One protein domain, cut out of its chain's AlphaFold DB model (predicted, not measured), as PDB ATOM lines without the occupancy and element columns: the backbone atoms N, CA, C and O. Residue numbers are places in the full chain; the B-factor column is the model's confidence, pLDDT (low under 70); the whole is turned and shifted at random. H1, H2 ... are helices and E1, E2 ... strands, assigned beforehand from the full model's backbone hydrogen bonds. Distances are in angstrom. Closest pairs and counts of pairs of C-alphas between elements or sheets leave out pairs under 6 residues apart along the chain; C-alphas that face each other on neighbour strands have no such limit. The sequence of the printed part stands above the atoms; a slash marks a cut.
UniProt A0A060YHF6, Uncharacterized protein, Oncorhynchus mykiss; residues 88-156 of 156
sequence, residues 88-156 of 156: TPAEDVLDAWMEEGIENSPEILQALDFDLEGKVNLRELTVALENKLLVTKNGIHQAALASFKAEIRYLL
ATOM      1  N   THR A  88      37.553 -15.668 -38.060       94.56
ATOM      2  CA  THR A  88      36.567 -14.631 -38.381       94.56
ATOM      3  C   THR A  88      35.214 -14.995 -37.761       94.56
ATOM      4  O   THR A  88      34.977 -16.184 -37.521       94.56
ATOM      5  N   PRO A  89      34.350 -14.035 -37.399       95.50
ATOM      6  CA  PRO A  89      32.967 -14.316 -37.029       95.50
ATOM      7  C   PRO A  89      32.253 -15.189 -38.071       95.50
ATOM      8  O   PRO A  89      32.445 -15.023 -39.271       95.50
ATOM      9  N   ALA A  90      31.422 -16.129 -37.623       95.06
ATOM     10  CA  ALA A  90      30.653 -16.983 -38.528       95.06
ATOM     11  C   ALA A  90      29.727 -16.166 -39.451       95.06
ATOM     12  O   ALA A  90      29.601 -16.499 -40.624       95.06
ATOM     13  N   GLU A  91      29.154 -15.067 -38.947       95.12
ATOM     14  CA  GLU A  91      28.356 -14.105 -39.722       95.12
ATOM     15  C   GLU A  91      29.093 -13.590 -40.967       95.12
ATOM     16  O   GLU A  91      28.551 -13.681 -42.063       95.12
ATOM     17  N   ASP A  92      30.367 -13.202 -40.839       94.56
ATOM     18  CA  ASP A  92      31.170 -12.693 -41.958       94.56
ATOM     19  C   ASP A  92      31.402 -13.767 -43.039       94.56
ATOM     20  O   ASP A  92      31.479 -13.465 -44.230       94.56
ATOM     21  N   VAL A  93      31.487 -15.046 -42.646       94.94
ATOM     22  CA  VAL A  93      31.568 -16.170 -43.600       94.94
ATOM     23  C   VAL A  93      30.241 -16.358 -44.329       94.94
ATOM     24  O   VAL A  93      30.236 -16.572 -45.542       94.94
ATOM     25  N   LEU A  94      29.124 -16.304 -43.600       95.12
ATOM     26  CA  LEU A  94      27.787 -16.484 -44.162       95.12
ATOM     27  C   LEU A  94      27.440 -15.364 -45.142       95.12
ATOM     28  O   LEU A  94      26.929 -15.662 -46.224       95.12
ATOM     29  N   ASP A  95      27.769 -14.122 -44.793       94.88
ATOM     30  CA  ASP A  95      27.574 -12.948 -45.640       94.88
ATOM     31  C   ASP A  95      28.431 -13.049 -46.906       94.88
ATOM     32  O   ASP A  95      27.906 -12.939 -48.013       94.88
ATOM     33  N   ALA A  96      29.719 -13.387 -46.773       93.81
ATOM     34  CA  ALA A  96      30.596 -13.580 -47.928       93.81
ATOM     35  C   ALA A  96      30.102 -14.695 -48.866       93.81
ATOM     36  O   ALA A  96      30.177 -14.575 -50.086       93.81
ATOM     37  N   TRP A  97      29.582 -15.796 -48.322       94.50
ATOM     38  CA  TRP A  97      29.002 -16.869 -49.133       94.50
ATOM     39  C   TRP A  97      27.684 -16.456 -49.790       94.50
ATOM     40  O   TRP A  97      27.437 -16.832 -50.936       94.50
ATOM     41  N   MET A  98      26.867 -15.654 -49.110       93.38
ATOM     42  CA  MET A  98      25.632 -15.110 -49.668       93.38
ATOM     43  C   MET A  98      25.906 -14.148 -50.831       93.38
ATOM     44  O   MET A  98      25.220 -14.223 -51.850       93.38
ATOM     45  N   GLU A  99      26.927 -13.294 -50.718       92.75
ATOM     46  CA  GLU A  99      27.374 -12.398 -51.795       92.75
ATOM     47  C   GLU A  99      27.827 -13.169 -53.045       92.75
ATOM     48  O   GLU A  99      27.555 -12.749 -54.170       92.75
ATOM     49  N   GLU A 100      28.433 -14.343 -52.854       89.31
ATOM     50  CA  GLU A 100      28.814 -15.277 -53.925       89.31
ATOM     51  C   GLU A 100      27.636 -16.148 -54.425       89.31
ATOM     52  O   GLU A 100      27.812 -17.022 -55.279       89.31
ATOM     53  N   GLY A 101      26.418 -15.923 -53.917       91.25
ATOM     54  CA  GLY A 101      25.193 -16.607 -54.343       91.25
ATOM     55  C   GLY A 101      24.959 -17.982 -53.709       91.25
ATOM     56  O   GLY A 101      24.167 -18.773 -54.225       91.25
ATOM     57  N   ILE A 102      25.637 -18.299 -52.604       92.69
ATOM     58  CA  ILE A 102      25.453 -19.546 -51.852       92.69
ATOM     59  C   ILE A 102      24.363 -19.328 -50.793       92.69
ATOM     60  O   ILE A 102      24.637 -18.974 -49.649       92.69
ATOM     61  N   GLU A 103      23.107 -19.553 -51.180       92.12
ATOM     62  CA  GLU A 103      21.936 -19.314 -50.319       92.12
ATOM     63  C   GLU A 103      21.850 -20.273 -49.118       92.12
ATOM     64  O   GLU A 103      21.343 -19.907 -48.063       92.12
ATOM     65  N   ASN A 104      22.366 -21.496 -49.257       94.56
ATOM     66  CA  ASN A 104      22.384 -22.520 -48.210       94.56
ATOM     67  C   ASN A 104      23.676 -22.489 -47.369       94.56
ATOM     68  O   ASN A 104      24.202 -23.533 -46.963       94.56
ATOM     69  N   SER A 105      24.238 -21.293 -47.167       93.81
ATOM     70  CA  SER A 105      25.475 -21.091 -46.409       93.81
ATOM     71  C   SER A 105      25.409 -21.618 -44.964       93.81
ATOM     72  O   SER A 105      26.375 -22.281 -44.560       93.81
ATOM     73  N   PRO A 106      24.303 -21.464 -44.197       94.69
ATOM     74  CA  PRO A 106      24.241 -21.959 -42.820       94.69
ATOM     75  C   PRO A 106      24.258 -23.489 -42.746       94.69
ATOM     76  O   PRO A 106      24.961 -24.067 -41.916       94.69
ATOM     77  N   GLU A 107      23.535 -24.170 -43.639       95.38
ATOM     78  CA  GLU A 107      23.493 -25.633 -43.674       95.38
ATOM     79  C   GLU A 107      24.847 -26.222 -44.072       95.38
ATOM     80  O   GLU A 107      25.247 -27.263 -43.547       95.38
ATOM     81  N   ILE A 108      25.569 -25.565 -44.987       94.12
ATOM     82  CA  ILE A 108      26.923 -25.976 -45.369       94.12
ATOM     83  C   ILE A 108      27.869 -25.839 -44.176       94.12
ATOM     84  O   ILE A 108      28.622 -26.775 -43.901       94.12
ATOM     85  N   LEU A 109      27.821 -24.712 -43.462       94.88
ATOM     86  CA  LEU A 109      28.704 -24.451 -42.327       94.88
ATOM     87  C   LEU A 109      28.468 -25.465 -41.193       94.88
ATOM     88  O   LEU A 109      29.418 -26.085 -40.713       94.88
ATOM     89  N   GLN A 110      27.204 -25.764 -40.883       94.69
ATOM     90  CA  GLN A 110      26.848 -26.829 -39.938       94.69
ATOM     91  C   GLN A 110      27.270 -28.222 -40.430       94.69
ATOM     92  O   GLN A 110      27.775 -29.032 -39.657       94.69
ATOM     93  N   ALA A 111      27.120 -28.531 -41.723       92.75
ATOM     94  CA  ALA A 111      27.547 -29.816 -42.289       92.75
ATOM     95  C   ALA A 111      29.077 -30.016 -42.279       92.75
ATOM     96  O   ALA A 111      29.561 -31.145 -42.473       92.75
ATOM     97  N   LEU A 112      29.828 -28.926 -42.101       92.88
ATOM     98  CA  LEU A 112      31.273 -28.894 -41.895       92.88
ATOM     99  C   LEU A 112      31.670 -28.943 -40.409       92.88
ATOM    100  O   LEU A 112      32.868 -28.969 -40.145       92.88
ATOM    101  N   ASP A 113      30.700 -29.048 -39.492       93.94
ATOM    102  CA  ASP A 113      30.882 -29.105 -38.031       93.94
ATOM    103  C   ASP A 113      31.345 -27.769 -37.414       93.94
ATOM    104  O   ASP A 113      32.145 -27.742 -36.482       93.94
ATOM    105  N   PHE A 114      30.854 -26.649 -37.960       94.88
ATOM    106  CA  PHE A 114      31.070 -25.306 -37.415       94.88
ATOM    107  C   PHE A 114      29.777 -24.716 -36.852       94.88
ATOM    108  O   PHE A 114      28.697 -24.880 -37.425       94.88
ATOM    109  N   ASP A 115      29.920 -23.978 -35.754       92.69
ATOM    110  CA  ASP A 115      28.832 -23.215 -35.151       92.69
ATOM    111  C   ASP A 115      28.507 -21.965 -35.983       92.69
ATOM    112  O   ASP A 115      29.396 -21.330 -36.560       92.69
ATOM    113  N   LEU A 116      27.222 -21.597 -36.022       93.31
ATOM    114  CA  LEU A 116      26.755 -20.362 -36.663       93.31
ATOM    115  C   LEU A 116      26.991 -19.127 -35.787       93.31
ATOM    116  O   LEU A 116      27.018 -18.006 -36.286       93.31
ATOM    117  N   GLU A 117      27.176 -19.327 -34.484       89.88
ATOM    118  CA  GLU A 117      27.450 -18.274 -33.519       89.88
ATOM    119  C   GLU A 117      28.860 -18.436 -32.950       89.88
ATOM    120  O   GLU A 117      29.166 -19.393 -32.240       89.88
ATOM    121  N   GLY A 118      29.724 -17.458 -33.215       90.38
ATOM    122  CA  GLY A 118      31.082 -17.429 -32.681       90.38
ATOM    123  C   GLY A 118      32.127 -17.200 -33.758       90.38
ATOM    124  O   GLY A 118      31.855 -16.604 -34.796       90.38
ATOM    125  N   LYS A 119      33.357 -17.636 -33.473       93.44
ATOM    126  CA  LYS A 119      34.486 -17.488 -34.392       93.44
ATOM    127  C   LYS A 119      34.767 -18.799 -35.106       93.44
ATOM    128  O   LYS A 119      34.942 -19.832 -34.467       93.44
ATOM    129  N   VAL A 120      34.916 -18.708 -36.416       94.06
ATOM    130  CA  VAL A 120      35.328 -19.792 -37.295       94.06
ATOM    131  C   VAL A 120      36.819 -19.662 -37.569       94.06
ATOM    132  O   VAL A 120      37.305 -18.617 -38.006       94.06
ATOM    133  N   ASN A 121      37.565 -20.738 -37.326       93.00
ATOM    134  CA  ASN A 121      38.968 -20.804 -37.705       93.00
ATOM    135  C   ASN A 121      39.080 -21.026 -39.219       93.00
ATOM    136  O   ASN A 121      38.686 -22.071 -39.739       93.00
ATOM    137  N   LEU A 122      39.663 -20.060 -39.929       90.12
ATOM    138  CA  LEU A 122      39.721 -20.066 -41.395       90.12
ATOM    139  C   LEU A 122      40.563 -21.220 -41.953       90.12
ATOM    140  O   LEU A 122      40.281 -21.764 -43.028       90.12
ATOM    141  N   ARG A 123      41.585 -21.645 -41.203       88.31
ATOM    142  CA  ARG A 123      42.427 -22.785 -41.574       88.31
ATOM    143  C   ARG A 123      41.661 -24.096 -41.448       88.31
ATOM    144  O   ARG A 123      41.779 -24.950 -42.326       88.31
ATOM    145  N   GLU A 124      40.900 -24.262 -40.372       91.75
ATOM    146  CA  GLU A 124      40.071 -25.454 -40.161       91.75
ATOM    147  C   GLU A 124      38.925 -25.506 -41.171       91.75
ATOM    148  O   GLU A 124      38.709 -26.555 -41.777       91.75
ATOM    149  N   LEU A 125      38.279 -24.367 -41.450       91.69
ATOM    150  CA  LEU A 125      37.236 -24.247 -42.470       91.69
ATOM    151  C   LEU A 125      37.752 -24.663 -43.853       91.69
ATOM    152  O   LEU A 125      37.129 -25.469 -44.547       91.69
ATOM    153  N   THR A 126      38.939 -24.178 -44.228       89.31
ATOM    154  CA  THR A 126      39.602 -24.560 -45.483       89.31
ATOM    155  C   THR A 126      39.825 -26.071 -45.564       89.31
ATOM    156  O   THR A 126      39.521 -26.695 -46.580       89.31
ATOM    157  N   VAL A 127      40.325 -26.687 -44.488       87.81
ATOM    158  CA  VAL A 127      40.560 -28.138 -44.439       87.81
ATOM    159  C   VAL A 127      39.248 -28.922 -44.517       87.81
ATOM    160  O   VAL A 127      39.184 -29.933 -45.217       87.81
ATOM    161  N   ALA A 128      38.194 -28.470 -43.840       91.12
ATOM    162  CA  ALA A 128      36.890 -29.122 -43.867       91.12
ATOM    163  C   ALA A 128      36.286 -29.118 -45.284       91.12
ATOM    164  O   ALA A 128      35.820 -30.160 -45.758       91.12
ATOM    165  N   LEU A 129      36.376 -27.989 -45.996       87.50
ATOM    166  CA  LEU A 129      35.952 -27.870 -47.394       87.50
ATOM    167  C   LEU A 129      36.754 -28.793 -48.319       87.50
ATOM    168  O   LEU A 129      36.170 -29.538 -49.110       87.50
ATOM    169  N   GLU A 130      38.086 -28.806 -48.189       84.69
ATOM    170  CA  GLU A 130      38.945 -29.719 -48.954       84.69
ATOM    171  C   GLU A 130      38.553 -31.181 -48.712       84.69
ATOM    172  O   GLU A 130      38.430 -31.958 -49.660       84.69
ATOM    173  N   ASN A 131      38.295 -31.558 -47.460       86.38
ATOM    174  CA  ASN A 131      37.896 -32.917 -47.113       86.38
ATOM    175  C   ASN A 131      36.558 -33.300 -47.754       86.38
ATOM    176  O   ASN A 131      36.456 -34.390 -48.317       86.38
ATOM    177  N   LYS A 132      35.545 -32.423 -47.745       85.56
ATOM    178  CA  LYS A 132      34.266 -32.706 -48.424       85.56
ATOM    179  C   LYS A 132      34.447 -32.887 -49.935       85.56
ATOM    180  O   LYS A 132      33.841 -33.794 -50.505       85.56
ATOM    181  N   LEU A 133      35.314 -32.091 -50.562       77.88
ATOM    182  CA  LEU A 133      35.630 -32.193 -51.993       77.88
ATOM    183  C   LEU A 133      36.498 -33.410 -52.356       77.88
ATOM    184  O   LEU A 133      36.471 -33.866 -53.496       77.88
ATOM    185  N   LEU A 134      37.280 -33.946 -51.416       70.88
ATOM    186  CA  LEU A 134      38.052 -35.177 -51.616       70.88
ATOM    187  C   LEU A 134      37.205 -36.434 -51.385       70.88
ATOM    188  O   LEU A 134      37.415 -37.454 -52.048       70.88
ATOM    189  N   VAL A 135      36.252 -36.367 -50.452       75.88
ATOM    190  CA  VAL A 135      35.341 -37.471 -50.107       75.88
ATOM    191  C   VAL A 135      34.295 -37.703 -51.200       75.88
ATOM    192  O   VAL A 135      33.852 -38.841 -51.394       75.88
ATOM    193  N   THR A 136      33.937 -36.676 -51.975       72.25
ATOM    194  CA  THR A 136      33.181 -36.866 -53.211       72.25
ATOM    195  C   THR A 136      34.057 -37.662 -54.185       72.25
ATOM    196  O   THR A 136      34.976 -37.141 -54.805       72.25
ATOM    197  N   LYS A 137      33.786 -38.969 -54.342       74.94
ATOM    198  CA  LYS A 137      34.452 -39.886 -55.303       74.94
ATOM    199  C   LYS A 137      34.207 -39.509 -56.779       74.94
ATOM    200  O   LYS A 137      34.169 -40.366 -57.657       74.94
ATOM    201  N   ASN A 138      33.980 -38.233 -57.057       84.19
ATOM    202  CA  ASN A 138      33.718 -37.677 -58.359       84.19
ATOM    203  C   ASN A 138      35.017 -37.068 -58.900       84.19
ATOM    204  O   ASN A 138      35.448 -35.998 -58.466       84.19
ATOM    205  N   GLY A 139      35.626 -37.749 -59.873       83.06
ATOM    206  CA  GLY A 139      36.888 -37.325 -60.485       83.06
ATOM    207  C   GLY A 139      36.839 -35.925 -61.109       83.06
ATOM    208  O   GLY A 139      37.871 -35.265 -61.184       83.06
ATOM    209  N   ILE A 140      35.651 -35.431 -61.480       86.88
ATOM    210  CA  ILE A 140      35.470 -34.063 -61.990       86.88
ATOM    211  C   ILE A 140      35.745 -33.039 -60.883       86.88
ATOM    212  O   ILE A 140      36.486 -32.085 -61.106       86.88
ATOM    213  N   HIS A 141      35.221 -33.258 -59.673       83.94
ATOM    214  CA  HIS A 141      35.445 -32.354 -58.539       83.94
ATOM    215  C   HIS A 141      36.914 -32.354 -58.113       83.94
ATOM    216  O   HIS A 141      37.480 -31.302 -57.829       83.94
ATOM    217  N   GLN A 142      37.561 -33.522 -58.144       85.88
ATOM    218  CA  GLN A 142      38.988 -33.643 -57.850       85.88
ATOM    219  C   GLN A 142      39.850 -32.903 -58.879       85.88
ATOM    220  O   GLN A 142      40.783 -32.196 -58.497       85.88
ATOM    221  N   ALA A 143      39.528 -33.027 -60.170       85.69
ATOM    222  CA  ALA A 143      40.216 -32.299 -61.230       85.69
ATOM    223  C   ALA A 143      40.007 -30.782 -61.104       85.69
ATOM    224  O   ALA A 143      40.975 -30.030 -61.200       85.69
ATOM    225  N   ALA A 144      38.779 -30.331 -60.824       86.94
ATOM    226  CA  ALA A 144      38.476 -28.920 -60.592       86.94
ATOM    227  C   ALA A 144      39.261 -28.363 -59.393       86.94
ATOM    228  O   ALA A 144      39.966 -27.365 -59.531       86.94
ATOM    229  N   LEU A 145      39.230 -29.056 -58.248       83.31
ATOM    230  CA  LEU A 145      39.990 -28.678 -57.054       83.31
ATOM    231  C   LEU A 145      41.498 -28.626 -57.336       83.31
ATOM    232  O   LEU A 145      42.171 -27.684 -56.921       83.31
ATOM    233  N   ALA A 146      42.044 -29.613 -58.051       85.12
ATOM    234  CA  ALA A 146      43.457 -29.633 -58.420       85.12
ATOM    235  C   ALA A 146      43.840 -28.449 -59.324       85.12
ATOM    236  O   ALA A 146      44.894 -27.844 -59.107       85.12
ATOM    237  N   SER A 147      42.982 -28.094 -60.284       83.88
ATOM    238  CA  SER A 147      43.165 -26.931 -61.158       83.88
ATOM    239  C   SER A 147      43.115 -25.622 -60.371       83.88
ATOM    240  O   SER A 147      44.052 -24.833 -60.465       83.88
ATOM    241  N   PHE A 148      42.110 -25.423 -59.510       84.75
ATOM    242  CA  PHE A 148      42.034 -24.238 -58.645       84.75
ATOM    243  C   PHE A 148      43.249 -24.126 -57.713       84.75
ATOM    244  O   PHE A 148      43.827 -23.050 -57.570       84.75
ATOM    245  N   LYS A 149      43.708 -25.246 -57.132       83.31
ATOM    246  CA  LYS A 149      44.952 -25.319 -56.341       83.31
ATOM    247  C   LYS A 149      46.179 -24.901 -57.130       83.31
ATOM    248  O   LYS A 149      47.072 -24.277 -56.565       83.31
ATOM    249  N   ALA A 150      46.274 -25.304 -58.390       82.75
ATOM    250  CA  ALA A 150      47.394 -24.927 -59.237       82.75
ATOM    251  C   ALA A 150      47.379 -23.430 -59.553       82.75
ATOM    252  O   ALA A 150      48.418 -22.795 -59.402       82.75
ATOM    253  N   GLU A 151      46.211 -22.887 -59.893       81.44
ATOM    254  CA  GLU A 151      46.054 -21.488 -60.284       81.44
ATOM    255  C   GLU A 151      46.280 -20.527 -59.109       81.44
ATOM    256  O   GLU A 151      47.113 -19.629 -59.191       81.44
ATOM    257  N   ILE A 152      45.628 -20.763 -57.962       77.19
ATOM    258  CA  ILE A 152      45.750 -19.889 -56.781       77.19
ATOM    259  C   ILE A 152      47.196 -19.840 -56.264       77.19
ATOM    260  O   ILE A 152      47.650 -18.796 -55.811       77.19
ATOM    261  N   ARG A 153      47.954 -20.942 -56.373       71.81
ATOM    262  CA  ARG A 153      49.387 -20.963 -56.023       71.81
ATOM    263  C   ARG A 153      50.261 -20.096 -56.924       71.81
ATOM    264  O   ARG A 153      51.390 -19.823 -56.542       71.81
ATOM    265  N   TYR A 154      49.808 -19.775 -58.131       72.12
ATOM    266  CA  TYR A 154      50.554 -18.938 -59.067       72.12
ATOM    267  C   TYR A 154      50.187 -17.451 -58.931       72.12
ATOM    268  O   TYR A 154      50.989 -16.591 -59.282       72.12
ATOM    269  N   LEU A 155      48.988 -17.151 -58.419       65.19
ATOM    270  CA  LEU A 155      48.494 -15.786 -58.212       65.19
ATOM    271  C   LEU A 155      48.936 -15.148 -56.879       65.19
ATOM    272  O   LEU A 155      48.805 -13.934 -56.729       65.19
ATOM    273  N   LEU A 156      49.434 -15.947 -55.929       58.06
ATOM    274  CA  LEU A 156      49.922 -15.536 -54.602       58.06
ATOM    275  C   LEU A 156      51.440 -15.717 -54.494       58.06
ATOM    276  O   LEU A 156      52.087 -14.842 -53.873       58.06
TER     277      LEU A 156
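This is residues 88 to 156 of the 156 residues of an uncharacterized protein of Oncorhynchus mykiss (UniProt A0A060YHF6). A small head of two short helices, H1 and H2, with the short strand E1 beside the first residues of H1, leads into a long helix, H3, that runs away from E1 to the tip of an open V. There H4, the longest helix, folds back at H3's far end; the turn of residues 135 to 140 and residues 146 to 156 stick out free. The printed part has 69 residues with four named helices and one named strand, in the order H1, H2, E1, H3, H4, and its class is mostly helix. It is only just compact, close to loose, with a radius of gyration of the C-alphas of 13.1 A and spans of 33 by 29 by 22 A.

Residues 88 to 89 pair antiparallel with residues 119 to 120 of E1, residues 119 to 121, which pairs with no named strand. H1, residues 90 to 99, comes closest to E1 at the C-alphas of Ala 90 and Val 120, 5.6 A apart. H1 touches H2, residues 105 to 111, closest at the C-alphas of Leu 94 and Ser 105, 5.6 A apart. Their lines stand at a steep tilt of 53 degrees, and they run opposite ways. H2 and H3, residues 122 to 135, are near each other, with 6 pairs of C-alphas within 10 A. E1 and H3 meet only through their link. H3 touches H4, residues 139 to 155, with residues 133 to 134 alone, and H4 touches H3 with residues 141 to 145 alone; the closest C-alphas are those of Leu 134 and Gln 142, 6.5 A apart. The two form a helical hairpin, running opposite ways at a shallow tilt of 34 degrees, only just short of steep. H4 is apart from H1, H2 and E1, and H1 is apart from H3. In H1, H2 and H3 every O i to N i+4 pair is within hydrogen-bond range; in H4, 12 of 13 are.

H1 begins at C-alpha 90, (30.653, -16.983, -38.528), and measures 14.4 A from first to last C-alpha. H2 has 7 residues and E1 has 3. H3 has 14 residues and measures 20.0 A, from C-alpha 122 at (39.721, -20.066, -41.395). H4 has 17 residues, measures 24.6 A and ends at C-alpha 155, (48.494, -15.786, -58.212).

The two C-alphas farthest apart are those of Gly 118 and Gly 139, 34.7 A. The printed part has no cut, and it ends at residue 156, the chain's last residue. The links H1 to H2, E1 to H3 and H3 to H4 are tight, and H2 to E1 is short. The mean pLDDT of the printed part is 87.7, and residues 155 to 156 are under 70.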